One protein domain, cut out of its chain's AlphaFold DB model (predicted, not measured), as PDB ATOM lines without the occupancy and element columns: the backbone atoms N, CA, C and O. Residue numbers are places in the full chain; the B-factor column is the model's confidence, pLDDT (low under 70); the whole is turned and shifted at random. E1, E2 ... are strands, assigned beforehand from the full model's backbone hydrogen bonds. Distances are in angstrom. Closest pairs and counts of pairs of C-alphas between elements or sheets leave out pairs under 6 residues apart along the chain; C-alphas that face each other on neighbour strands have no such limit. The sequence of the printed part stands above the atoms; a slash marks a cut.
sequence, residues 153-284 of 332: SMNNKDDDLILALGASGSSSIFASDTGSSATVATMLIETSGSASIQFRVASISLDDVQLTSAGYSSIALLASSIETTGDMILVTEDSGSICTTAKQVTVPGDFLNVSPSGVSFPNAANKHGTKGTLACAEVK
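This is residues 153 to 284 of the 332 residues of an uncharacterized protein of Phytophthora megakarya (UniProt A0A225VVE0). The chain winds in stacked turns, a three-walled solenoid of roughly triangular cross-section in which neighbouring strands are parallel. One wall holds E1, the later parts of E3 and E5, E8 and E11; the second holds the first parts of E3 and E5 with E7 and E10; the third is E2, E4, E6, E9 in that order. Residues 263 to 264 continue the third wall beyond E9, and residues 277 to 284 run back over its outside. The printed part has 132 residues, no named helix and eleven strands, E1 to E11 along the chain, in a branched parallel sheet of seven and a parallel sheet of four; it is all strand, though under half of the residues, 62, are in named elements. It is compact, with a radius of gyration of the C-alphas of 13.3 A and spans of 36 by 29 by 24 A.

In the branched sheet, E5, residues 204 to 213, has three neighbours and bends by 108 degrees at residue 207. E3, residues 182 to 191, bends by 104 degrees at residue 185 and lies on one side of E5, with N 210 and O 187 2.9 A apart, within hydrogen-bond range. On the other side are E7, residues 225 to 228, beside residues 204 to 207 (N 204 and O 225, 3.0 A), and E8, residues 232 to 236, beside residues 209 to 213 (N 211 and O 233, 2.9 A). The edge strands are E1, residues 162 to 167, beside E3 (N 165 and O 188, 2.9 A), E10, residues 248 to 250, beside E7 (N 226 and O 248, 2.9 A), and E11, residues 255 to 257, beside E8 (N 234 and O 256, 2.8 A). This sheet is twisted. The other sheet runs E2, residues 172 to 177, E4, residues 196 to 201, E6, residues 218 to 222, and E9, residues 241 to 244, with N 175 and O 198, N 199 and O 220, and N 221 and O 243 each at 2.9 A. The two sheets form a sandwich, two sheets face to face, 9.3 A centre to centre where they face, their strands at 27 degrees.

E1 begins at C-alpha 162 (236.050, 252.764, 184.684), and E11 ends at C-alpha 257 (227.499, 243.831, 201.959). From first to last C-alpha E3 measures 19.8 A, E5 19.3 A, E2 16.8 A, E4 16.7 A and E1 16.6 A.

The two C-alphas farthest apart, those of Asp 158 and Thr 277, are 36.2 A apart. The printed part has no cut, and the links between the named strands are tight. The mean pLDDT of the printed part is 92.7; residues 155 to 159 are under 70.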
ATOM      1  N   SER A 153     231.141 253.519 176.380       80.38
ATOM      2  CA  SER A 153     232.215 252.653 175.890       80.38
ATOM      3  C   SER A 153     232.341 251.437 176.811       80.38
ATOM      4  O   SER A 153     233.049 251.495 177.808       80.38
ATOM      5  N   MET A 154     231.627 250.347 176.509       74.88
ATOM      6  CA  MET A 154     231.452 249.198 177.417       74.88
ATOM      7  C   MET A 154     232.199 247.923 177.011       74.88
ATOM      8  O   MET A 154     231.966 246.881 177.604       74.88
ATOM      9  N   ASN A 155     233.081 247.957 176.011       69.12
ATOM     10  CA  ASN A 155     233.704 246.741 175.464       69.12
ATOM     11  C   ASN A 155     235.179 246.915 175.104       69.12
ATOM     12  O   ASN A 155     235.662 246.333 174.130       69.12
ATOM     13  N   ASN A 156     235.904 247.715 175.883       62.53
ATOM     14  CA  ASN A 156     237.340 247.839 175.705       62.53
ATOM     15  C   ASN A 156     238.055 247.074 176.821       62.53
ATOM     16  O   ASN A 156     237.873 247.382 177.993       62.53
ATOM     17  N   LYS A 157     238.864 246.076 176.449       51.78
ATOM     18  CA  LYS A 157     239.706 245.299 177.377       51.78
ATOM     19  C   LYS A 157     240.941 246.086 177.832       51.78
ATOM     20  O   LYS A 157     241.963 245.483 178.135       51.78
ATOM     21  N   ASP A 158     240.875 247.410 177.792       61.94
ATOM     22  CA  ASP A 158     241.902 248.229 178.410       61.94
ATOM     23  C   ASP A 158     241.740 248.066 179.923       61.94
ATOM     24  O   ASP A 158     240.662 248.325 180.462       61.94
ATOM     25  N   ASP A 159     242.810 247.625 180.586       59.19
ATOM     26  CA  ASP A 159     242.835 247.197 181.995       59.19
ATOM     27  C   ASP A 159     242.415 248.296 183.005       59.19
ATOM     28  O   ASP A 159     242.272 248.022 184.189       59.19
ATOM     29  N   ASP A 160     242.172 249.531 182.549       71.62
ATOM     30  CA  ASP A 160     241.854 250.698 183.385       71.62
ATOM     31  C   ASP A 160     240.469 251.317 183.088       71.62
ATOM     32  O   ASP A 160     240.186 252.452 183.488       71.62
ATOM     33  N   LEU A 161     239.597 250.638 182.333       78.81
ATOM     34  CA  LEU A 161     238.295 251.201 181.964       78.81
ATOM     35  C   LEU A 161     237.347 251.282 183.174       78.81
ATOM     36  O   LEU A 161     236.886 250.259 183.678       78.81
ATOM     37  N   ILE A 162     236.998 252.504 183.591       84.25
ATOM     38  CA  ILE A 162     236.050 252.764 184.684       84.25
ATOM     39  C   ILE A 162     234.723 253.271 184.115       84.25
ATOM     40  O   ILE A 162     234.680 254.326 183.479       84.25
ATOM     41  N   LEU A 163     233.634 252.555 184.400       88.31
ATOM     42  CA  LEU A 163     232.268 253.041 184.204       88.31
ATOM     43  C   LEU A 163     231.772 253.672 185.507       88.31
ATOM     44  O   LEU A 163     231.702 252.987 186.529       88.31
ATOM     45  N   ALA A 164     231.377 254.946 185.464       91.62
ATOM     46  CA  ALA A 164     230.854 255.641 186.641       91.62
ATOM     47  C   ALA A 164     229.484 256.289 186.391       91.62
ATOM     48  O   ALA A 164     229.314 257.081 185.463       91.62
ATOM     49  N   LEU A 165     228.505 255.985 187.247       93.56
ATOM     50  CA  LEU A 165     227.168 256.582 187.211       93.56
ATOM     51  C   LEU A 165     226.791 257.162 188.574       93.56
ATOM     52  O   LEU A 165     226.763 256.446 189.570       93.56
ATOM     53  N   GLY A 166     226.435 258.443 188.606       94.69
ATOM     54  CA  GLY A 166     225.993 259.137 189.813       94.69
ATOM     55  C   GLY A 166     224.604 259.746 189.648       94.69
ATOM     56  O   GLY A 166     224.330 260.430 188.661       94.69
ATOM     57  N   ALA A 167     223.723 259.548 190.625       95.00
ATOM     58  CA  ALA A 167     222.421 260.207 190.666       95.00
ATOM     59  C   ALA A 167     222.095 260.702 192.085       95.00
ATOM     60  O   ALA A 167     222.138 259.946 193.052       95.00
ATOM     61  N   SER A 168     221.743 261.976 192.245       94.62
ATOM     62  CA  SER A 168     221.323 262.539 193.532       94.62
ATOM     63  C   SER A 168     220.098 263.445 193.402       94.62
ATOM     64  O   SER A 168     219.576 263.688 192.312       94.62
ATOM     65  N   GLY A 169     219.560 263.883 194.542       91.31
ATOM     66  CA  GLY A 169     218.311 264.639 194.581       91.31
ATOM     67  C   GLY A 169     217.110 263.748 194.261       91.31
ATOM     68  O   GLY A 169     216.722 262.904 195.068       91.31
ATOM     69  N   SER A 170     216.496 263.957 193.103       93.25
ATOM     70  CA  SER A 170     215.342 263.193 192.598       93.25
ATOM     71  C   SER A 170     215.534 262.750 191.146       93.25
ATOM     72  O   SER A 170     214.564 262.449 190.451       93.25
ATOM     73  N   SER A 171     216.780 262.751 190.665       94.50
ATOM     74  CA  SER A 171     217.097 262.328 189.307       94.50
ATOM     75  C   SER A 171     216.833 260.835 189.105       94.50
ATOM     76  O   SER A 171     216.901 260.020 190.025       94.50
ATOM     77  N   SER A 172     216.508 260.465 187.874       96.75
ATOM     78  CA  SER A 172     216.386 259.066 187.465       96.75
ATOM     79  C   SER A 172     217.224 258.848 186.219       96.75
ATOM     80  O   SER A 172     217.133 259.640 185.287       96.75
ATOM     81  N   ILE A 173     218.056 257.810 186.204       98.06
ATOM     82  CA  ILE A 173     218.887 257.447 185.054       98.06
ATOM     83  C   ILE A 173     218.466 256.066 184.564       98.06
ATOM     84  O   ILE A 173     218.472 255.096 185.319       98.06
ATOM     85  N   PHE A 174     218.136 255.981 183.281       97.81
ATOM     86  CA  PHE A 174     217.826 254.747 182.573       97.81
ATOM     87  C   PHE A 174     218.881 254.536 181.492       97.81
ATOM     88  O   PHE A 174     218.830 255.181 180.447       97.81
ATOM     89  N   ALA A 175     219.828 253.640 181.740       96.06
ATOM     90  CA  ALA A 175     220.864 253.264 180.790       96.06
ATOM     91  C   ALA A 175     220.580 251.862 180.255       96.06
ATOM     92  O   ALA A 175     220.355 250.935 181.037       96.06
ATOM     93  N   SER A 176     220.544 251.711 178.934       91.44
ATOM     94  CA  SER A 176     220.158 250.452 178.306       91.44
ATOM     95  C   SER A 176     220.972 250.185 177.049       91.44
ATOM     96  O   SER A 176     220.880 250.951 176.102       91.44
ATOM     97  N   ASP A 177     221.663 249.050 177.029       90.31
ATOM     98  CA  ASP A 177     222.306 248.469 175.851       90.31
ATOM     99  C   ASP A 177     222.106 246.950 175.886       90.31
ATOM    100  O   ASP A 177     222.927 246.173 176.372       90.31
ATOM    101  N   THR A 178     220.917 246.518 175.466       87.00
ATOM    102  CA  THR A 178     220.478 245.127 175.673       87.00
ATOM    103  C   THR A 178     221.143 244.128 174.731       87.00
ATOM    104  O   THR A 178     221.085 242.925 174.998       87.00
ATOM    105  N   GLY A 179     221.745 244.614 173.641       84.81
ATOM    106  CA  GLY A 179     222.475 243.806 172.668       84.81
ATOM    107  C   GLY A 179     223.919 243.519 173.078       84.81
ATOM    108  O   GLY A 179     224.500 242.554 172.578       84.81
ATOM    109  N   SER A 180     224.468 244.301 174.011       89.06
ATOM    110  CA  SER A 180     225.880 244.259 174.379       89.06
ATOM    111  C   SER A 180     226.109 243.776 175.808       89.06
ATOM    112  O   SER A 180     225.292 243.955 176.714       89.06
ATOM    113  N   SER A 181     227.264 243.153 176.020       91.31
ATOM    114  CA  SER A 181     227.813 242.936 177.359       91.31
ATOM    115  C   SER A 181     228.528 244.202 177.834       91.31
ATOM    116  O   SER A 181     229.098 244.927 177.023       91.31
ATOM    117  N   ALA A 182     228.520 244.447 179.144       91.69
ATOM    118  CA  ALA A 182     229.381 245.437 179.777       91.69
ATOM    119  C   ALA A 182     230.650 244.751 180.291       91.69
ATOM    120  O   ALA A 182     230.584 243.958 181.230       91.69
ATOM    121  N   THR A 183     231.779 245.054 179.655       91.19
ATOM    122  CA  THR A 183     233.121 244.577 179.998       91.19
ATOM    123  C   THR A 183     234.005 245.772 180.342       91.19
ATOM    124  O   THR A 183     234.466 246.480 179.448       91.19
ATOM    125  N   VAL A 184     234.206 246.017 181.636       89.06
ATOM    126  CA  VAL A 184     234.958 247.168 182.172       89.06
ATOM    127  C   VAL A 184     235.826 246.711 183.341       89.06
ATOM    128  O   VAL A 184     235.460 245.748 183.998       89.06
ATOM    129  N   ALA A 185     236.940 247.378 183.636       89.88
ATOM    130  CA  ALA A 185     237.761 247.024 184.796       89.88
ATOM    131  C   ALA A 185     237.005 247.313 186.101       89.88
ATOM    132  O   ALA A 185     236.839 246.443 186.951       89.88
ATOM    133  N   THR A 186     236.441 248.517 186.225       89.75
ATOM    134  CA  THR A 186     235.702 248.915 187.428       89.75
ATOM    135  C   THR A 186     234.342 249.507 187.088       89.75
ATOM    136  O   THR A 186     234.208 250.324 186.174       89.75
ATOM    137  N   MET A 187     233.326 249.141 187.868       93.19
ATOM    138  CA  MET A 187     232.008 249.776 187.838       93.19
ATOM    139  C   MET A 187     231.716 250.468 189.171       93.19
ATOM    140  O   MET A 187     231.679 249.822 190.217       93.19
ATOM    141  N   LEU A 188     231.450 251.773 189.117       94.31
ATOM    142  CA  LEU A 188     231.076 252.597 190.264       94.31
ATOM    143  C   LEU A 188     229.685 253.187 190.028       94.31
ATOM    144  O   LEU A 188     229.479 253.938 189.075       94.31
ATOM    145  N   ILE A 189     228.710 252.853 190.872       97.12
ATOM    146  CA  ILE A 189     227.356 253.414 190.757       97.12
ATOM    147  C   ILE A 189     226.898 253.928 192.111       97.12
ATOM    148  O   ILE A 189     226.826 253.177 193.084       97.12
ATOM    149  N   GLU A 190     226.532 255.202 192.153       96.44
ATOM    150  CA  GLU A 190     226.166 255.886 193.385       96.44
ATOM    151  C   GLU A 190     224.821 256.589 193.251       96.44
ATOM    152  O   GLU A 190     224.542 257.302 192.284       96.44
ATOM    153  N   THR A 191     223.975 256.396 194.258       97.25
ATOM    154  CA  THR A 191     222.680 257.057 194.354       97.25
ATOM    155  C   THR A 191     222.445 257.634 195.743       97.25
ATOM    156  O   THR A 191     222.815 257.039 196.756       97.25
ATOM    157  N   SER A 192     221.826 258.812 195.812       95.75
ATOM    158  CA  SER A 192     221.459 259.451 197.081       95.75
ATOM    159  C   SER A 192     220.151 260.243 196.987       95.75
ATOM    160  O   SER A 192     219.594 260.460 195.908       95.75
ATOM    161  N   GLY A 193     219.620 260.671 198.136       94.44
ATOM    162  CA  GLY A 193     218.336 261.367 198.197       94.44
ATOM    163  C   GLY A 193     217.184 260.427 197.843       94.44
ATOM    164  O   GLY A 193     216.943 259.458 198.549       94.44
ATOM    165  N   SER A 194     216.472 260.721 196.761       95.50
ATOM    166  CA  SER A 194     215.399 259.897 196.179       95.50
ATOM    167  C   SER A 194     215.718 259.462 194.744       95.50
ATOM    168  O   SER A 194     214.822 259.084 193.993       95.50
ATOM    169  N   ALA A 195     216.987 259.576 194.344       97.12
ATOM    170  CA  ALA A 195     217.407 259.293 192.987       97.12
ATOM    171  C   ALA A 195     217.348 257.796 192.654       97.12
ATOM    172  O   ALA A 195     217.381 256.940 193.538       97.12
ATOM    173  N   SER A 196     217.290 257.467 191.367       97.88
ATOM    174  CA  SER A 196     217.282 256.076 190.909       97.88
ATOM    175  C   SER A 196     218.170 255.864 189.690       97.88
ATOM    176  O   SER A 196     218.245 256.718 188.811       97.88
ATOM    177  N   ILE A 197     218.834 254.713 189.626       98.56
ATOM    178  CA  ILE A 197     219.592 254.275 188.453       98.56
ATOM    179  C   ILE A 197     219.125 252.873 188.070       98.56
ATOM    180  O   ILE A 197     219.147 251.956 188.889       98.56
ATOM    181  N   GLN A 198     218.735 252.704 186.810       98.25
ATOM    182  CA  GLN A 198     218.508 251.413 186.176       98.25
ATOM    183  C   GLN A 198     219.524 251.239 185.048       98.25
ATOM    184  O   GLN A 198     219.484 251.969 184.058       98.25
ATOM    185  N   PHE A 199     220.407 250.255 185.190       97.56
ATOM    186  CA  PHE A 199     221.412 249.907 184.190       97.56
ATOM    187  C   PHE A 199     221.096 248.527 183.616       97.56
ATOM    188  O   PHE A 199     221.043 247.544 184.358       97.56
ATOM    189  N   ARG A 200     220.832 248.455 182.310       96.50
ATOM    190  CA  ARG A 200     220.369 247.244 181.631       96.50
ATOM    191  C   ARG A 200     221.290 246.860 180.479       96.50
ATOM    192  O   ARG A 200     221.409 247.607 179.516       96.50
ATOM    193  N   VAL A 201     221.858 245.661 180.550       95.81
ATOM    194  CA  VAL A 201     222.763 245.092 179.535       95.81
ATOM    195  C   VAL A 201     222.555 243.582 179.414       95.81
ATOM    196  O   VAL A 201     221.841 242.988 180.225       95.81
ATOM    197  N   ALA A 202     223.156 242.930 178.416       95.38
ATOM    198  CA  ALA A 202     223.058 241.476 178.275       95.38
ATOM    199  C   ALA A 202     223.709 240.751 179.471       95.38
ATOM    200  O   ALA A 202     223.065 239.957 180.160       95.38
ATOM    201  N   SER A 203     224.968 241.077 179.759       95.56
ATOM    202  CA  SER A 203     225.756 240.534 180.872       95.56
ATOM    203  C   SER A 203     226.765 241.565 181.371       95.56
ATOM    204  O   SER A 203     227.100 242.497 180.643       95.56
ATOM    205  N   ILE A 204     227.264 241.387 182.594       95.88
ATOM    206  CA  ILE A 204     228.301 242.239 183.189       95.88
ATOM    207  C   ILE A 204     229.517 241.369 183.522       95.88
ATOM    208  O   ILE A 204     229.369 240.351 184.197       95.88
ATOM    209  N   SER A 205     230.693 241.776 183.049       94.38
ATOM    210  CA  SER A 205     231.996 241.179 183.354       94.38
ATOM    211  C   SER A 205     232.950 242.294 183.766       94.38
ATOM    212  O   SER A 205     233.150 243.232 182.998       94.38
ATOM    213  N   LEU A 206     233.527 242.215 184.957       93.25
ATOM    214  CA  LEU A 206     234.383 243.280 185.480       93.25
ATOM    215  C   LEU A 206     235.425 242.766 186.469       93.25
ATOM    216  O   LEU A 206     235.343 241.612 186.882       93.25
ATOM    217  N   ASP A 207     236.391 243.595 186.848       92.25
ATOM    218  CA  ASP A 207     237.302 243.247 187.937       92.25
ATOM    219  C   ASP A 207     236.642 243.578 189.272       92.25
ATOM    220  O   ASP A 207     236.286 242.660 190.010       92.25
ATOM    221  N   ASP A 208     236.339 244.855 189.503       92.00
ATOM    222  CA  ASP A 208     235.759 245.340 190.759       92.00
ATOM    223  C   ASP A 208     234.452 246.112 190.551       92.00
ATOM    224  O   ASP A 208     234.276 246.873 189.591       92.00
ATOM    225  N   VAL A 209     233.508 245.950 191.476       94.94
ATOM    226  CA  VAL A 209     232.250 246.706 191.464       94.94
ATOM    227  C   VAL A 209     231.935 247.286 192.829       94.94
ATOM    228  O   VAL A 209     231.930 246.588 193.843       94.94
ATOM    229  N   GLN A 210     231.583 248.568 192.831       96.31
ATOM    230  CA  GLN A 210     231.083 249.265 194.002       96.31
ATOM    231  C   GLN A 210     229.739 249.921 193.698       96.31
ATOM    232  O   GLN A 210     229.618 250.760 192.803       96.31
ATOM    233  N   LEU A 211     228.726 249.548 194.477       97.94
ATOM    234  CA  LEU A 211     227.379 250.104 194.387       97.94
ATOM    235  C   LEU A 211     227.007 250.735 195.729       97.94
ATOM    236  O   LEU A 211     226.982 250.046 196.752       97.94
ATOM    237  N   THR A 212     226.664 252.021 195.710       97.50
ATOM    238  CA  THR A 212     226.289 252.787 196.905       97.50
ATOM    239  C   THR A 212     224.894 253.380 196.731       97.50
ATOM    240  O   THR A 212     224.647 254.150 195.806       97.50
ATOM    241  N   SER A 213     223.963 253.066 197.629       97.50
ATOM    242  CA  SER A 213     222.621 253.662 197.643       97.50
ATOM    243  C   SER A 213     222.275 254.199 199.029       97.50
ATOM    244  O   SER A 213     222.180 253.438 199.989       97.50
ATOM    245  N   ALA A 214     222.073 255.513 199.133       94.69
ATOM    246  CA  ALA A 214     221.782 256.209 200.388       94.69
ATOM    247  C   ALA A 214     220.429 256.946 200.365       94.69
ATOM    248  O   ALA A 214     219.930 257.348 199.307       94.69
ATOM    249  N   GLY A 215     219.827 257.170 201.535       93.50
ATOM    250  CA  GLY A 215     218.526 257.834 201.661       93.50
ATOM    251  C   GLY A 215     217.356 256.926 201.264       93.50
ATOM    252  O   GLY A 215     217.155 255.876 201.856       93.50
ATOM    253  N   TYR A 216     216.558 257.345 200.283       94.94
ATOM    254  CA  TYR A 216     215.449 256.588 199.678       94.94
ATOM    255  C   TYR A 216     215.744 256.215 198.218       94.94
ATOM    256  O   TYR A 216     214.826 256.022 197.420       94.94
ATOM    257  N   SER A 217     217.021 256.206 197.844       96.94
ATOM    258  CA  SER A 217     217.451 255.961 196.475       96.94
ATOM    259  C   SER A 217     217.447 254.475 196.102       96.94
ATOM    260  O   SER A 217     217.242 253.593 196.944       96.94
ATOM    261  N   SER A 218     217.655 254.181 194.818       97.94
ATOM    262  CA  SER A 218     217.701 252.801 194.335       97.94
ATOM    263  C   SER A 218     218.645 252.591 193.156       97.94
ATOM    264  O   SER A 218     218.630 253.372 192.203       97.94
ATOM    265  N   ILE A 219     219.354 251.465 193.156       98.62
ATOM    266  CA  ILE A 219     220.133 250.955 192.022       98.62
ATOM    267  C   ILE A 219     219.539 249.618 191.566       98.62
ATOM    268  O   ILE A 219     219.374 248.697 192.367       98.62
ATOM    269  N   ALA A 220     219.261 249.487 190.271       98.50
ATOM    270  CA  ALA A 220     218.815 248.248 189.643       98.50
ATOM    271  C   ALA A 220     219.758 247.847 188.499       98.50
ATOM    272  O   ALA A 220     219.848 248.544 187.487       98.50
ATOM    273  N   LEU A 221     220.431 246.701 188.644       98.06
ATOM    274  CA  LEU A 221     221.276 246.105 187.606       98.06
ATOM    275  C   LEU A 221     220.530 244.983 186.884       98.06
ATOM    276  O   LEU A 221     220.358 243.877 187.408       98.06
ATOM    277  N   LEU A 222     220.091 245.262 185.664       97.75
ATOM    278  CA  LEU A 222     219.292 244.352 184.858       97.75
ATOM    279  C   LEU A 222     220.181 243.631 183.835       97.75
ATOM    280  O   LEU A 222     220.364 244.106 182.719       97.75
ATOM    281  N   ALA A 223     220.730 242.483 184.226       97.00
ATOM    282  CA  ALA A 223     221.576 241.630 183.387       97.00
ATOM    283  C   ALA A 223     221.235 240.145 183.596       97.00
ATOM    284  O   ALA A 223     220.582 239.790 184.585       97.00
ATOM    285  N   SER A 224     221.658 239.259 182.683       96.62
ATOM    286  CA  SER A 224     221.488 237.807 182.872       96.62
ATOM    287  C   SER A 224     222.494 237.217 183.860       96.62
ATOM    288  O   SER A 224     222.149 236.302 184.613       96.62
ATOM    289  N   SER A 225     223.714 237.753 183.865       97.25
ATOM    290  CA  SER A 225     224.826 237.349 184.725       97.25
ATOM    291  C   SER A 225     225.682 238.555 185.116       97.25
ATOM    292  O   SER A 225     225.758 239.537 184.372       97.25
ATOM    293  N   ILE A 226     226.302 238.456 186.291       97.50
ATOM    294  CA  ILE A 226     227.340 239.366 186.781       97.50
ATOM    295  C   ILE A 226     228.530 238.506 187.196       97.50
ATOM    296  O   ILE A 226     228.393 237.626 188.051       97.50
ATOM    297  N   GLU A 227     229.679 238.746 186.585       96.19
ATOM    298  CA  GLU A 227     230.924 238.051 186.885       96.19
ATOM    299  C   GLU A 227     231.989 239.084 187.239       96.19
ATOM    300  O   GLU A 227     232.246 240.003 186.463       96.19
ATOM    301  N   THR A 228     232.572 238.943 188.428       94.12
ATOM    302  CA  THR A 228     233.708 239.753 188.869       94.12
ATOM    303  C   THR A 228     234.974 238.895 188.902       94.12
ATOM    304  O   THR A 228     234.882 237.674 189.077       94.12
ATOM    305  N   THR A 229     236.151 239.494 188.723       93.25
ATOM    306  CA  THR A 229     237.444 238.825 188.980       93.25
ATOM    307  C   THR A 229     238.041 239.220 190.334       93.25
ATOM    308  O   THR A 229     238.778 238.425 190.921       93.25
ATOM    309  N   GLY A 230     237.667 240.393 190.846       91.75
ATOM    310  CA  GLY A 230     237.991 240.939 192.157       91.75
ATOM    311  C   GLY A 230     236.749 241.082 193.037       91.75
ATOM    312  O   GLY A 230     235.934 240.150 193.149       91.75
ATOM    313  N   ASP A 231     236.617 242.243 193.669       93.56
ATOM    314  CA  ASP A 231     235.718 242.488 194.789       93.56
ATOM    315  C   ASP A 231     234.343 243.015 194.350       93.56
ATOM    316  O   ASP A 231     234.168 243.725 193.355       93.56
ATOM    317  N   MET A 232     233.328 242.690 195.154       96.38
ATOM    318  CA  MET A 232     231.987 243.258 195.044       96.38
ATOM    319  C   MET A 232     231.607 243.934 196.360       96.38
ATOM    320  O   MET A 232     231.347 243.272 197.368       96.38
ATOM    321  N   ILE A 233     231.521 245.264 196.330       96.44
ATOM    322  CA  ILE A 233     231.203 246.106 197.484       96.44
ATOM    323  C   ILE A 233     229.818 246.725 197.303       96.44
ATOM    324  O   ILE A 233     229.572 247.527 196.403       96.44
ATOM    325  N   LEU A 234     228.898 246.374 198.197       97.31
ATOM    326  CA  LEU A 234     227.511 246.822 198.184       97.31
ATOM    327  C   LEU A 234     227.202 247.571 199.478       97.31
ATOM    328  O   LEU A 234     227.188 246.997 200.576       97.31
ATOM    329  N   VAL A 235     226.915 248.860 199.344       95.94
ATOM    330  CA  VAL A 235     226.618 249.751 200.461       95.94
ATOM    331  C   VAL A 235     225.197 250.269 200.303       95.94
ATOM    332  O   VAL A 235     224.870 250.945 199.331       95.94
ATOM    333  N   THR A 236     224.338 249.953 201.271       95.62
ATOM    334  CA  THR A 236     223.040 250.620 201.403       95.62
ATOM    335  C   THR A 236     222.960 251.320 202.750       95.62
ATOM    336  O   THR A 236     223.303 250.735 203.779       95.62
ATOM    337  N   GLU A 237     222.521 252.572 202.731       92.75
ATOM    338  CA  GLU A 237     222.305 253.405 203.912       92.75
ATOM    339  C   GLU A 237     220.841 253.850 203.974       92.75
ATOM    340  O   GLU A 237     220.172 253.993 202.950       92.75
ATOM    341  N   ASP A 238     220.340 254.080 205.187       90.88
ATOM    342  CA  ASP A 238     218.940 254.418 205.455       90.88
ATOM    343  C   ASP A 238     217.946 253.410 204.837       90.88
ATOM    344  O   ASP A 238     217.859 252.264 205.275       90.88
ATOM    345  N   SER A 239     217.158 253.847 203.852       92.94
ATOM    346  CA  SER A 239     216.198 253.045 203.082       92.94
ATOM    347  C   SER A 239     216.653 252.840 201.632       92.94
ATOM    348  O   SER A 239     215.835 252.478 200.783       92.94
ATOM    349  N   GLY A 240     217.933 253.093 201.346       96.44
ATOM    350  CA  GLY A 240     218.544 252.866 200.048       96.44
ATOM    351  C   GLY A 240     218.459 251.398 199.650       96.44
ATOM    352  O   GLY A 240     218.367 250.499 200.494       96.44
ATOM    353  N   SER A 241     218.466 251.145 198.347       97.75
ATOM    354  CA  SER A 241     218.276 249.798 197.830       97.75
ATOM    355  C   SER A 241     219.134 249.485 196.618       97.75
ATOM    356  O   SER A 241     219.365 250.320 195.751       97.75
ATOM    357  N   ILE A 242     219.589 248.238 196.549       98.56
ATOM    358  CA  ILE A 242     220.325 247.699 195.408       98.56
ATOM    359  C   ILE A 242     219.667 246.382 195.016       98.56
ATOM    360  O   ILE A 242     219.380 245.537 195.866       98.56
ATOM    361  N   CYS A 243     219.435 246.165 193.729       98.31
ATOM    362  CA  CYS A 243     218.954 244.878 193.252       98.31
ATOM    363  C   CYS A 243     219.571 244.478 191.914       98.31
ATOM    364  O   CYS A 243     220.018 245.327 191.141       98.31
ATOM    365  N   THR A 244     219.556 243.177 191.615       98.19
ATOM    366  CA  THR A 244     219.881 242.676 190.273       98.19
ATOM    367  C   THR A 244     218.944 241.568 189.804       98.19
ATOM    368  O   THR A 244     218.478 240.747 190.595       98.19
ATOM    369  N   THR A 245     218.688 241.503 188.496       97.75
ATOM    370  CA  THR A 245     217.954 240.388 187.874       97.75
ATOM    371  C   THR A 245     218.823 239.181 187.544       97.75
ATOM    372  O   THR A 245     218.272 238.181 187.069       97.75
ATOM    373  N   ALA A 246     220.139 239.260 187.754       97.75
ATOM    374  CA  ALA A 246     221.079 238.224 187.354       97.75
ATOM    375  C   ALA A 246     220.728 236.864 187.970       97.75
ATOM    376  O   ALA A 246     220.420 236.743 189.157       97.75
ATOM    377  N   LYS A 247     220.779 235.821 187.139       97.56
ATOM    378  CA  LYS A 247     220.599 234.427 187.578       97.56
ATOM    379  C   LYS A 247     221.893 233.846 188.138       97.56
ATOM    380  O   LYS A 247     221.860 232.948 188.981       97.56
ATOM    381  N   GLN A 248     223.017 234.374 187.668       96.50
ATOM    382  CA  GLN A 248     224.359 233.995 188.073       96.50
ATOM    383  C   GLN A 248     225.110 235.239 188.542       96.50
ATOM    384  O   GLN A 248     225.201 236.216 187.804       96.50
ATOM    385  N   VAL A 249     225.623 235.184 189.771       97.19
ATOM    386  CA  VAL A 249     226.489 236.211 190.357       97.19
ATOM    387  C   VAL A 249     227.739 235.507 190.870       97.19
ATOM    388  O   VAL A 249     227.667 234.751 191.845       97.19
ATOM    389  N   THR A 250     228.863 235.714 190.192       96.31
ATOM    390  CA  THR A 250     230.155 235.107 190.527       96.31
ATOM    391  C   THR A 250     231.066 236.184 191.096       96.31
ATOM    392  O   THR A 250     231.322 237.168 190.412       96.31
ATOM    393  N   VAL A 251     231.531 235.983 192.331       95.31
ATOM    394  CA  VAL A 251     232.454 236.885 193.030       95.31
ATOM    395  C   VAL A 251     233.539 236.019 193.673       95.31
ATOM    396  O   VAL A 251     233.246 235.347 194.664       95.31
ATOM    397  N   PRO A 252     234.727 235.898 193.055       90.88
ATOM    398  CA  PRO A 252     235.835 235.115 193.594       90.88
ATOM    399  C   PRO A 252     236.635 235.883 194.657       90.88
ATOM    400  O   PRO A 252     237.240 235.233 195.508       90.88
ATOM    401  N   GLY A 253     236.642 237.221 194.590       90.56
ATOM    402  CA  GLY A 253     237.218 238.107 195.601       90.56
ATOM    403  C   GLY A 253     236.290 238.324 196.795       90.56
ATOM    404  O   GLY A 253     235.395 237.515 197.076       90.56
ATOM    405  N   ASP A 254     236.493 239.430 197.502       91.25
ATOM    406  CA  ASP A 254     235.714 239.757 198.685       91.25
ATOM    407  C   ASP A 254     234.311 240.248 198.305       91.25
ATOM    408  O   ASP A 254     234.111 241.137 197.475       91.25
ATOM    409  N   PHE A 255     233.305 239.671 198.962       94.69
ATOM    410  CA  PHE A 255     231.926 240.138 198.887       94.69
ATOM    411  C   PHE A 255     231.577 240.897 200.168       94.69
ATOM    412  O   PHE A 255     231.301 240.295 201.212       94.69
ATOM    413  N   LEU A 256     231.553 242.228 200.088       93.88
ATOM    414  CA  LEU A 256     231.165 243.090 201.199       93.88
ATOM    415  C   LEU A 256     229.746 243.616 200.991       93.88
ATOM    416  O   LEU A 256     229.462 244.342 200.046       93.88
ATOM    417  N   ASN A 257     228.858 243.303 201.931       91.38
ATOM    418  CA  ASN A 257     227.499 243.831 201.959       91.38
ATOM    419  C   ASN A 257     227.216 244.479 203.313       91.38
ATOM    420  O   ASN A 257     226.949 243.791 204.301       91.38
ATOM    421  N   VAL A 258     227.270 245.811 203.345       88.31
ATOM    422  CA  VAL A 258     227.172 246.598 204.584       88.31
ATOM    423  C   VAL A 258     225.762 246.544 205.189       88.31
ATOM    424  O   VAL A 258     225.608 246.631 206.406       88.31
ATOM    425  N   SER A 259     224.727 246.332 204.372       87.25
ATOM    426  CA  SER A 259     223.336 246.230 204.834       87.25
ATOM    427  C   SER A 259     222.564 245.184 204.011       87.25
ATOM    428  O   SER A 259     221.918 245.491 203.003       87.25
ATOM    429  N   PRO A 260     222.591 243.907 204.449       85.38
ATOM    430  CA  PRO A 260     222.029 242.801 203.677       85.38
ATOM    431  C   PRO A 260     220.537 242.902 203.366       85.38
ATOM    432  O   PRO A 260     220.084 242.294 202.399       85.38
ATOM    433  N   SER A 261     219.761 243.640 204.162       93.38
ATOM    434  CA  SER A 261     218.329 243.858 203.925       93.38
ATOM    435  C   SER A 261     218.031 244.850 202.797       93.38
ATOM    436  O   SER A 261     216.961 244.750 202.204       93.38
ATOM    437  N   GLY A 262     218.948 245.776 202.493       95.94
ATOM    438  CA  GLY A 262     218.792 246.740 201.395       95.94
ATOM    439  C   GLY A 262     219.174 246.173 200.024       95.94
ATOM    440  O   GLY A 262     218.829 246.747 198.995       95.94
ATOM    441  N   VAL A 263     219.846 245.018 199.992       98.06
ATOM    442  CA  VAL A 263     220.326 244.379 198.759       98.06
ATOM    443  C   VAL A 263     219.489 243.146 198.426       98.06
ATOM    444  O   VAL A 263     219.314 242.275 199.279       98.06
ATOM    445  N   SER A 264     219.004 243.023 197.186       97.62
ATOM    446  CA  SER A 264     218.202 241.873 196.744       97.62
ATOM    447  C   SER A 264     218.685 241.245 195.440       97.62
ATOM    448  O   SER A 264     218.701 241.894 194.393       97.62
ATOM    449  N   PHE A 265     219.010 239.949 195.491       97.31
ATOM    450  CA  PHE A 265     219.321 239.109 194.327       97.31
ATOM    451  C   PHE A 265     218.185 238.090 194.099       97.31
ATOM    452  O   PHE A 265     218.341 236.899 194.397       97.31
ATOM    453  N   PRO A 266     216.992 238.528 193.651       96.69
ATOM    454  CA  PRO A 266     215.787 237.695 193.616       96.69
ATOM    455  C   PRO A 266     215.928 236.439 192.748       96.69
ATOM    456  O   PRO A 266     215.394 235.393 193.119       96.69
ATOM    457  N   ASN A 267     216.673 236.529 191.642       96.81
ATOM    458  CA  ASN A 267     216.792 235.463 190.641       96.81
ATOM    459  C   ASN A 267     218.075 234.628 190.764       96.81
ATOM    460  O   ASN A 267     218.196 233.610 190.079       96.81
ATOM    461  N   ALA A 268     219.033 235.053 191.591       96.88
ATOM    462  CA  ALA A 268     220.327 234.397 191.687       96.88
ATOM    463  C   ALA A 268     220.227 233.090 192.483       96.88
ATOM    464  O   ALA A 268     219.622 233.047 193.559       96.88
ATOM    465  N   ALA A 269     220.863 232.029 191.978       93.94
ATOM    466  CA  ALA A 269     220.960 230.764 192.708       93.94
ATOM    467  C   ALA A 269     221.798 230.915 193.990       93.94
ATOM    468  O   ALA A 269     221.404 230.435 195.052       93.94
ATOM    469  N   ASN A 270     222.925 231.631 193.896       93.75
ATOM    470  CA  ASN A 270     223.704 232.074 195.046       93.75
ATOM    471  C   ASN A 270     223.411 233.553 195.321       93.75
ATOM    472  O   ASN A 270     223.676 234.416 194.490       93.75
ATOM    473  N   LYS A 271     222.867 233.832 196.505       93.56
ATOM    474  CA  LYS A 271     222.489 235.182 196.933       93.56
ATOM    475  C   LYS A 271     223.579 235.901 197.721       93.56
ATOM    476  O   LYS A 271     223.338 237.032 198.129       93.56
ATOM    477  N   HIS A 272     224.717 235.253 197.993       92.31
ATOM    478  CA  HIS A 272     225.844 235.825 198.746       92.31
ATOM    479  C   HIS A 272     225.416 236.477 200.077       92.31
ATOM    480  O   HIS A 272     225.856 237.554 200.453       92.31
ATOM    481  N   GLY A 273     224.467 235.854 200.784       91.69
ATOM    482  CA  GLY A 273     223.962 236.359 202.068       91.69
ATOM    483  C   GLY A 273     223.029 237.579 201.996       91.69
ATOM    484  O   GLY A 273     222.585 238.046 203.048       91.69
ATOM    485  N   THR A 274     222.682 238.073 200.801       94.88
ATOM    486  CA  THR A 274     221.677 239.138 200.620       94.88
ATOM    487  C   THR A 274     220.295 238.696 201.131       94.88
ATOM    488  O   THR A 274     219.912 237.527 201.021       94.88
ATOM    489  N   LYS A 275     219.543 239.627 201.733       95.31
ATOM    490  CA  LYS A 275     218.254 239.375 202.413       95.31
ATOM    491  C   LYS A 275     217.113 240.275 201.932       95.31
ATOM    492  O   LYS A 275     215.984 240.097 202.389       95.31
ATOM    493  N   GLY A 276     217.380 241.235 201.051       93.62
ATOM    494  CA  GLY A 276     216.360 242.118 200.499       93.62
ATOM    495  C   GLY A 276     215.316 241.360 199.681       93.62
ATOM    496  O   GLY A 276     215.587 240.309 199.093       93.62
ATOM    497  N   THR A 277     214.110 241.914 199.621       93.75
ATOM    498  CA  THR A 277     212.923 241.276 199.024       93.75
ATOM    499  C   THR A 277     212.452 241.942 197.730       93.75
ATOM    500  O   THR A 277     211.402 241.582 197.198       93.75
ATOM    501  N   LEU A 278     213.212 242.912 197.217       93.00
ATOM    502  CA  LEU A 278     212.879 243.619 195.986       93.00
ATOM    503  C   LEU A 278     212.893 242.665 194.789       93.00
ATOM    504  O   LEU A 278     213.869 241.969 194.535       93.00
ATOM    505  N   ALA A 279     211.818 242.687 194.002       93.00
ATOM    506  CA  ALA A 279     211.691 241.847 192.810       93.00
ATOM    507  C   ALA A 279     212.668 242.229 191.681       93.00
ATOM    508  O   ALA A 279     212.845 241.455 190.745       93.00
ATOM    509  N   CYS A 280     213.281 243.413 191.767       96.00
ATOM    510  CA  CYS A 280     214.132 243.994 190.732       96.00
ATOM    511  C   CYS A 280     213.466 244.044 189.349       96.00
ATOM    512  O   CYS A 280     214.015 243.589 188.349       96.00
ATOM    513  N   ALA A 281     212.231 244.547 189.308       92.88
ATOM    514  CA  ALA A 281     211.489 244.680 188.064       92.88
ATOM    515  C   ALA A 281     212.026 245.843 187.221       92.88
ATOM    516  O   ALA A 281     212.374 246.895 187.757       92.88
ATOM    517  N   GLU A 282     212.033 245.658 185.902       93.19
ATOM    518  CA  GLU A 282     212.308 246.734 184.954       93.19
ATOM    519  C   GLU A 282     211.256 247.838 185.099       93.19
ATOM    520  O   GLU A 282     210.047 247.591 185.045       93.19
ATOM    521  N   VAL A 283     211.726 249.066 185.285       93.31
ATOM    522  CA  VAL A 283     210.896 250.262 185.317       93.31
ATOM    523  C   VAL A 283     210.779 250.818 183.902       93.31
ATOM    524  O   VAL A 283     211.709 250.772 183.094       93.31
ATOM    525  N   LYS A 284     209.596 251.347 183.587       93.31
ATOM    526  CA  LYS A 284     209.307 251.934 182.282       93.31
ATOM    527  C   LYS A 284     210.137 253.206 182.074       93.31
ATOM    528  O   LYS A 284     210.063 254.126 182.883       93.31
TER     529      LYS A 284